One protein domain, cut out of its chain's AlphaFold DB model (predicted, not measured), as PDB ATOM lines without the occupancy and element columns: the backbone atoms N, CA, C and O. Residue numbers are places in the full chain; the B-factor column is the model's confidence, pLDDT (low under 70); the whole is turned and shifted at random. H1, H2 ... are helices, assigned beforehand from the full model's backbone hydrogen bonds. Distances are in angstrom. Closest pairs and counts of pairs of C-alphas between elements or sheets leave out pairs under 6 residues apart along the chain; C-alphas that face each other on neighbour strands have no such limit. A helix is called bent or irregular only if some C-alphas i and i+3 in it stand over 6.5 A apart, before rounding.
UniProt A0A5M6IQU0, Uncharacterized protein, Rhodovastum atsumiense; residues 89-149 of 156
ATOM      1  N   ALA A  89      57.344  72.860 164.048       88.50
ATOM      2  CA  ALA A  89      57.868  72.919 162.691       88.50
ATOM      3  C   ALA A  89      56.841  72.436 161.653       88.50
ATOM      4  O   ALA A  89      56.184  71.411 161.835       88.50
ATOM      5  N   PHE A  90      56.759  73.122 160.517       92.62
ATOM      6  CA  PHE A  90      55.976  72.665 159.372       92.62
ATOM      7  C   PHE A  90      56.744  71.618 158.558       92.62
ATOM      8  O   PHE A  90      57.843  71.885 158.063       92.62
ATOM      9  N   ASP A  91      56.150  70.442 158.351       96.25
ATOM     10  CA  ASP A  91      56.728  69.407 157.495       96.25
ATOM     11  C   ASP A  91      56.198  69.535 156.059       96.25
ATOM     12  O   ASP A  91      55.104  69.081 155.708       96.25
ATOM     13  N   LYS A  92      57.030  70.116 155.190       96.38
ATOM     14  CA  LYS A  92      56.715  70.347 153.771       96.38
ATOM     15  C   LYS A  92      56.481  69.081 152.945       96.38
ATOM     16  O   LYS A  92      55.922  69.185 151.855       96.38
ATOM     17  N   THR A  93      56.913  67.917 153.420       96.25
ATOM     18  CA  THR A  93      56.749  66.636 152.725       96.25
ATOM     19  C   THR A  93      55.539  65.888 153.268       96.25
ATOM     20  O   THR A  93      54.717  65.376 152.505       96.25
ATOM     21  N   TRP A  94      55.404  65.837 154.590       97.62
ATOM     22  CA  TRP A  94      54.315  65.136 155.253       97.62
ATOM     23  C   TRP A  94      52.980  65.869 155.085       97.62
ATOM     24  O   TRP A  94      51.985  65.225 154.751       97.62
ATOM     25  N   TYR A  95      52.951  67.199 155.222       97.75
ATOM     26  CA  TYR A  95      51.699  67.959 155.243       97.75
ATOM     27  C   TYR A  95      50.894  67.835 153.943       97.75
ATOM     28  O   TYR A  95      49.709  67.509 154.018       97.75
ATOM     29  N   PRO A  96      51.479  67.997 152.737       96.94
ATOM     30  CA  PRO A  96      50.727  67.815 151.495       96.94
ATOM     31  C   PRO A  96      50.312  66.358 151.255       96.94
ATOM     32  O   PRO A  96      49.294  66.112 150.613       96.94
ATOM     33  N   ARG A  97      51.087  65.387 151.761       97.38
ATOM     34  CA  ARG A  97      50.751  63.958 151.676       97.38
ATOM     35  C   ARG A  97      49.560  63.618 152.570       97.38
ATOM     36  O   ARG A  97      48.688  62.865 152.148       97.38
ATOM     37  N   LYS A  98      49.518  64.179 153.782       97.69
ATOM     38  CA  LYS A  98      48.403  64.012 154.721       97.69
ATOM     39  C   LYS A  98      47.155  64.777 154.283       97.69
ATOM     40  O   LYS A  98      46.047  64.315 154.534       97.69
ATOM     41  N   ASN A  99      47.337  65.896 153.581       97.88
ATOM     42  CA  ASN A  99      46.272  66.786 153.121       97.88
ATOM     43  C   ASN A  99      46.228  66.879 151.577       97.88
ATOM     44  O   ASN A  99      46.608  67.914 151.008       97.88
ATOM     45  N   PRO A 100      45.774  65.824 150.859       98.06
ATOM     46  CA  PRO A 100      45.749  65.812 149.393       98.06
ATOM     47  C   PRO A 100      44.905  66.928 148.764       98.06
ATOM     48  O   PRO A 100      45.187  67.371 147.647       98.06
ATOM     49  N   ASP A 101      43.876  67.392 149.469       98.06
ATOM     50  CA  ASP A 101      43.006  68.497 149.073       98.06
ATOM     51  C   ASP A 101      43.739  69.852 149.115       98.06
ATOM     52  O   ASP A 101      43.612  70.654 148.182       98.06
ATOM     53  N   VAL A 102      44.596  70.071 150.118       97.75
ATOM     54  CA  VAL A 102      45.481  71.243 150.178       97.75
ATOM     55  C   VAL A 102      46.528  71.154 149.075       97.75
ATOM     56  O   VAL A 102      46.728  72.119 148.337       97.75
ATOM     57  N   ALA A 103      47.140  69.982 148.877       97.69
ATOM     58  CA  ALA A 103      48.095  69.770 147.791       97.69
ATOM     59  C   ALA A 103      47.469  70.062 146.414       97.69
ATOM     60  O   ALA A 103      48.098  70.682 145.553       97.69
ATOM     61  N   LYS A 104      46.211  69.656 146.202       98.25
ATOM     62  CA  LYS A 104      45.434  69.994 145.002       98.25
ATOM     63  C   LYS A 104      45.196  71.498 144.892       98.25
ATOM     64  O   LYS A 104      45.392  72.052 143.815       98.25
ATOM     65  N   SER A 105      44.823  72.158 145.983       97.44
ATOM     66  CA  SER A 105      44.579  73.604 146.005       97.44
ATOM     67  C   SER A 105      45.842  74.423 145.712       97.44
ATOM     68  O   SER A 105      45.758  75.430 145.010       97.44
ATOM     69  N   VAL A 106      47.015  73.958 146.159       97.56
ATOM     70  CA  VAL A 106      48.318  74.549 145.804       97.56
ATOM     71  C   VAL A 106      48.593  74.413 144.307       97.56
ATOM     72  O   VAL A 106      48.917  75.399 143.653       97.56
ATOM     73  N   ARG A 107      48.391  73.223 143.717       97.62
ATOM     74  CA  ARG A 107      48.555  73.021 142.259       97.62
ATOM     75  C   ARG A 107      47.614  73.889 141.421       97.62
ATOM     76  O   ARG A 107      47.951  74.247 140.301       97.62
ATOM     77  N   GLN A 108      46.443  74.218 141.959       97.88
ATOM     78  CA  GLN A 108      45.464  75.106 141.328       97.88
ATOM     79  C   GLN A 108      45.760  76.598 141.551       97.88
ATOM     80  O   GLN A 108      44.978  77.435 141.111       97.88
ATOM     81  N   GLY A 109      46.837  76.946 142.264       96.88
ATOM     82  CA  GLY A 109      47.217  78.331 142.543       96.88
ATOM     83  C   GLY A 109      46.357  79.038 143.596       96.88
ATOM     84  O   GLY A 109      46.535  80.232 143.808       96.88
ATOM     85  N   LYS A 110      45.447  78.332 144.283       97.25
ATOM     86  CA  LYS A 110      44.618  78.918 145.357       97.25
ATOM     87  C   LYS A 110      45.432  79.224 146.614       97.25
ATOM     88  O   LYS A 110      45.137  80.174 147.325       97.25
ATOM     89  N   TRP A 111      46.455  78.411 146.866       97.12
ATOM     90  CA  TRP A 111      47.453  78.625 147.908       97.12
ATOM     91  C   TRP A 111      48.834  78.647 147.276       97.12
ATOM     92  O   TRP A 111      49.137  77.814 146.424       97.12
ATOM     93  N   ARG A 112      49.695  79.566 147.722       95.50
ATOM     94  CA  ARG A 112      51.063  79.679 147.195       95.50
ATOM     95  C   ARG A 112      51.894  78.423 147.480       95.50
ATOM     96  O   ARG A 112      52.676  77.996 146.638       95.50
ATOM     97  N   PHE A 113      51.733  77.848 148.670       95.62
ATOM     98  CA  PHE A 113      52.372  76.612 149.126       95.62
ATOM     99  C   PHE A 113      51.645  76.083 150.375       95.62
ATOM    100  O   PHE A 113      50.824  76.790 150.955       95.62
ATOM    101  N   GLY A 114      51.948  74.849 150.797       94.94
ATOM    102  CA  GLY A 114      51.282  74.205 151.940       94.94
ATOM    103  C   GLY A 114      51.410  74.980 153.256       94.94
ATOM    104  O   GLY A 114      50.416  75.121 153.956       94.94
ATOM    105  N   LEU A 115      52.582  75.562 153.535       92.94
ATOM    106  CA  LEU A 115      52.796  76.397 154.725       92.94
ATOM    107  C   LEU A 115      51.841  77.604 154.768       92.94
ATOM    108  O   LEU A 115      51.311  77.914 155.822       92.94
ATOM    109  N   ALA A 116      51.533  78.232 153.626       92.81
ATOM    110  CA  ALA A 116      50.612  79.368 153.588       92.81
ATOM    111  C   ALA A 116      49.178  78.957 153.953       92.81
ATOM    112  O   ALA A 116      48.453  79.733 154.566       92.81
ATOM    113  N   HIS A 117      48.766  77.741 153.576       95.56
ATOM    114  CA  HIS A 117      47.493  77.183 154.030       95.56
ATOM    115  C   HIS A 117      47.531  76.884 155.530       95.56
ATOM    116  O   HIS A 117      46.603  77.241 156.248       95.56
ATOM    117  N   ASP A 118      48.593  76.233 155.998       92.44
ATOM    118  CA  ASP A 118      48.755  75.867 157.402       92.44
ATOM    119  C   ASP A 118      48.687  77.088 158.330       92.44
ATOM    120  O   ASP A 118      47.824  77.144 159.206       92.44
ATOM    121  N   GLU A 119      49.482  78.119 158.038       86.44
ATOM    122  CA  GLU A 119      49.517  79.385 158.781       86.44
ATOM    123  C   GLU A 119      48.164  80.113 158.781       86.44
ATOM    124  O   GLU A 119      47.803  80.761 159.763       86.44
ATOM    125  N   ALA A 120      47.394  80.017 157.692       88.00
ATOM    126  CA  ALA A 120      46.144  80.759 157.540       88.00
ATOM    127  C   ALA A 120      44.890  79.991 157.987       88.00
ATOM    128  O   ALA A 120      43.877  80.617 158.314       88.00
ATOM    129  N   ARG A 121      44.895  78.657 157.906       92.12
ATOM    130  CA  ARG A 121      43.704  77.796 158.046       92.12
ATOM    131  C   ARG A 121      43.968  76.468 158.749       92.12
ATOM    132  O   ARG A 121      43.032  75.936 159.332       92.12
ATOM    133  N   GLY A 122      45.197  75.949 158.735       91.88
ATOM    134  CA  GLY A 122      45.527  74.605 159.229       91.88
ATOM    135  C   GLY A 122      44.964  74.312 160.620       91.88
ATOM    136  O   GLY A 122      44.171  73.384 160.779       91.88
ATOM    137  N   ALA A 123      45.283  75.165 161.599       86.56
ATOM    138  CA  ALA A 123      44.805  75.017 162.975       86.56
ATOM    139  C   ALA A 123      43.269  75.096 163.099       86.56
ATOM    140  O   ALA A 123      42.668  74.291 163.807       86.56
ATOM    141  N   TRP A 124      42.622  76.015 162.372       88.38
ATOM    142  CA  TRP A 124      41.157  76.165 162.353       88.38
ATOM    143  C   TRP A 124      40.444  74.941 161.772       88.38
ATOM    144  O   TRP A 124      39.307  74.645 162.131       88.38
ATOM    145  N   GLU A 125      41.121  74.221 160.883       94.12
ATOM    146  CA  GLU A 125      40.627  73.002 160.248       94.12
ATOM    147  C   GLU A 125      41.029  71.724 161.003       94.12
ATOM    148  O   GLU A 125      40.807  70.625 160.495       94.12
ATOM    149  N   TRP A 126      41.616  71.837 162.202       93.06
ATOM    150  CA  TRP A 126      42.155  70.700 162.956       93.06
ATOM    151  C   TRP A 126      43.175  69.875 162.154       93.06
ATOM    152  O   TRP A 126      43.182  68.640 162.214       93.06
ATOM    153  N   ARG A 127      44.051  70.553 161.404       95.44
ATOM    154  CA  ARG A 127      45.162  69.931 160.677       95.44
ATOM    155  C   ARG A 127      46.471  70.224 161.387       95.44
ATOM    156  O   ARG A 127      46.832  71.381 161.581       95.44
ATOM    157  N   ALA A 128      47.189  69.166 161.735       95.31
ATOM    158  CA  ALA A 128      48.523  69.294 162.293       95.31
ATOM    159  C   ALA A 128      49.543  69.706 161.212       95.31
ATOM    160  O   ALA A 128      49.407  69.270 160.068       95.31
ATOM    161  N   PRO A 129      50.578  70.491 161.557       94.75
ATOM    162  CA  PRO A 129      51.644  70.904 160.636       94.75
ATOM    163  C   PRO A 129      52.688  69.803 160.361       94.75
ATOM    164  O   PRO A 129      53.434  69.879 159.381       94.75
ATOM    165  N   ASN A 130      52.760  68.780 161.217       95.00
ATOM    166  CA  ASN A 130      53.677  67.645 161.111       95.00
ATOM    167  C   ASN A 130      53.098  66.395 161.810       95.00
ATOM    168  O   ASN A 130      52.061  66.465 162.469       95.00
ATOM    169  N   ALA A 131      53.790  65.258 161.682       94.94
ATOM    170  CA  ALA A 131      53.354  63.980 162.250       94.94
ATOM    171  C   ALA A 131      53.305  63.951 163.790       94.94
ATOM    172  O   ALA A 131      52.432  63.297 164.348       94.94
ATOM    173  N   GLY A 132      54.223  64.637 164.479       91.81
ATOM    174  CA  GLY A 132      54.231  64.685 165.946       91.81
ATOM    175  C   GLY A 132      53.011  65.428 166.482       91.81
ATOM    176  O   GLY A 132      52.246  64.884 167.270       91.81
ATOM    177  N   ALA A 133      52.755  66.615 165.932       92.94
ATOM    178  CA  ALA A 133      51.588  67.418 166.277       92.94
ATOM    179  C   ALA A 133      50.257  66.738 165.900       92.94
ATOM    180  O   ALA A 133      49.224  67.075 166.470       92.94
ATOM    181  N   GLU A 134      50.244  65.789 164.953       94.81
ATOM    182  CA  GLU A 134      49.041  65.007 164.641       94.81
ATOM    183  C   GLU A 134      48.609  64.142 165.827       94.81
ATOM    184  O   GLU A 134      47.414  64.079 166.117       94.81
ATOM    185  N   ALA A 135      49.559  63.511 166.519       91.81
ATOM    186  CA  ALA A 135      49.264  62.689 167.686       91.81
ATOM    187  C   ALA A 135      48.679  63.539 168.824       91.81
ATOM    188  O   ALA A 135      47.626  63.195 169.365       91.81
ATOM    189  N   ASP A 136      49.300  64.686 169.110       91.38
ATOM    190  CA  ASP A 136      48.809  65.624 170.122       91.38
ATOM    191  C   ASP A 136      47.400  66.110 169.768       91.38
ATOM    192  O   ASP A 136      46.470  66.041 170.572       91.38
ATOM    193  N   LEU A 137      47.200  66.554 168.523       92.94
ATOM    194  CA  LEU A 137      45.916  67.071 168.066       92.94
ATOM    195  C   LEU A 137      44.815  66.001 168.096       92.94
ATOM    196  O   LEU A 137      43.666  66.318 168.401       92.94
ATOM    197  N   ALA A 138      45.148  64.740 167.808       92.44
ATOM    198  CA  ALA A 138      44.220  63.621 167.930       92.44
ATOM    199  C   ALA A 138      43.787  63.401 169.386       92.44
ATOM    200  O   ALA A 138      42.594  63.235 169.634       92.44
ATOM    201  N   GLN A 139      44.717  63.485 170.342       91.25
ATOM    202  CA  GLN A 139      44.396  63.399 171.768       91.25
ATOM    203  C   GLN A 139      43.461  64.535 172.204       91.25
ATOM    204  O   GLN A 139      42.444  64.287 172.848       91.25
ATOM    205  N   TRP A 140      43.751  65.777 171.804       91.31
ATOM    206  CA  TRP A 140      42.867  66.914 172.082       91.31
ATOM    207  C   TRP A 140      41.469  66.717 171.491       91.31
ATOM    208  O   TRP A 140      40.471  66.993 172.156       91.31
ATOM    209  N   ARG A 141      41.377  66.221 170.252       90.69
ATOM    210  CA  ARG A 141      40.089  65.946 169.602       90.69
ATOM    211  C   ARG A 141      39.291  64.882 170.335       90.69
ATOM    212  O   ARG A 141      38.089  65.062 170.477       90.69
ATOM    213  N   ASP A 142      39.935  63.812 170.784       88.38
ATOM    214  CA  ASP A 142      39.281  62.732 171.523       88.38
ATOM    215  C   ASP A 142      38.687  63.243 172.847       88.38
ATOM    216  O   ASP A 142      37.481  63.133 173.076       88.38
ATOM    217  N   LEU A 143      39.495  63.957 173.641       85.62
ATOM    218  CA  LEU A 143      39.066  64.571 174.904       85.62
ATOM    219  C   LEU A 143      37.886  65.546 174.715       85.62
ATOM    220  O   LEU A 143      36.958  65.593 175.526       85.62
ATOM    221  N   LEU A 144      37.885  66.314 173.621       84.06
ATOM    222  CA  LEU A 144      36.802  67.248 173.298       84.06
ATOM    223  C   LEU A 144      35.565  66.558 172.694       84.06
ATOM    224  O   LEU A 144      34.446  67.027 172.901       84.06
ATOM    225  N   ALA A 145      35.726  65.454 171.962       78.06
ATOM    226  CA  ALA A 145      34.626  64.728 171.324       78.06
ATOM    227  C   ALA A 145      33.763  63.982 172.345       78.06
ATOM    228  O   ALA A 145      32.535  64.066 172.290       78.06
ATOM    229  N   VAL A 146      34.406  63.347 173.329       63.44
ATOM    230  CA  VAL A 146      33.761  62.739 174.504       63.44
ATOM    231  C   VAL A 146      32.877  63.754 175.252       63.44
ATOM    232  O   VAL A 146      31.867  63.413 175.863       63.44
ATOM    233  N   SER A 147      33.183  65.040 175.090       58.06
ATOM    234  CA  SER A 147      32.427  66.150 175.640       58.06
ATOM    235  C   SER A 147      31.237  66.593 174.775       58.06
ATOM    236  O   SER A 147      30.819  67.722 174.973       58.06
ATOM    237  N   THR A 148      30.664  65.840 173.821       49.81
ATOM    238  CA  THR A 148      29.490  66.284 173.015       49.81
ATOM    239  C   THR A 148      28.356  65.249 173.010       49.81
ATOM    240  O   THR A 148      28.574  64.160 172.490       49.81
ATOM    241  N   PRO A 149      27.144  65.535 173.547       49.28
ATOM    242  CA  PRO A 149      26.052  64.565 173.506       49.28
ATOM    243  C   PRO A 149      25.602  64.340 172.059       49.28
ATOM    244  O   PRO A 149      25.529  65.291 171.268       49.28
TER     245      PRO A 149
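Overview. This is residues 89 to 149 of the 156 residues of an uncharacterized protein of Rhodovastum atsumiense (UniProt A0A5M6IQU0). A small head of three short helices, H1, H2 and H3, is followed by a longer helix, H4, that begins near H1 and leads away from the head as an arm. The far end of this arm, residues 142 to 149, sticks out free and adds to the length. The printed part has 61 residues, with four named helices in the order H1, H2, H3, H4 and no named strand; the class is all helix. The whole is only just loose, close to compact, with a radius of gyration of the C-alphas of 12.7 A, and is elongated, spanning 39 by 23 by 17 A.

Arrangement. H1, residues 94 to 98, and H2, residues 100 to 107, only just touch, with 3 pairs of C-alphas within 8 A, and only at the corner by their tight link; their closest C-alphas are those of Pro 96 and Ala 103, 4.9 A apart. H2 touches H3, residues 114 to 125, as a helical hairpin, opposite ways at a steep tilt of 39 degrees. H3 touches H2 with residues 114 to 117 alone, and the closest C-alphas of the two helices are those of Val 102 and Gly 114, 6.7 A apart. H4, residues 131 to 145, touches no helix; it is close to H1 but not clearly touching, the closest C-alphas being those of Trp 94 and Ala 131, 7.2 A apart. H4 is apart from H2 and H3. Every O i to N i+4 pair is within hydrogen-bond range in H1 and H2, against 6 of 8 in H3 and 10 of 11 in H4.

Along the chain. H1 begins at C-alpha 94, (54.315, 65.136, 155.253). H2 is 10.5 A long. H3, 13.6 A long, is irregular, with C-alphas 120 and 123 8.0 A apart. H4, 20.8 A long, ends at C-alpha 145, (34.626, 64.728, 171.324).

Size, cuts and confidence. The C-alphas farthest apart, those of Gly 109 and Pro 149, are 40.0 A apart. The printed part has no cut and no long link. Residues 146 to 149 have pLDDT under 70.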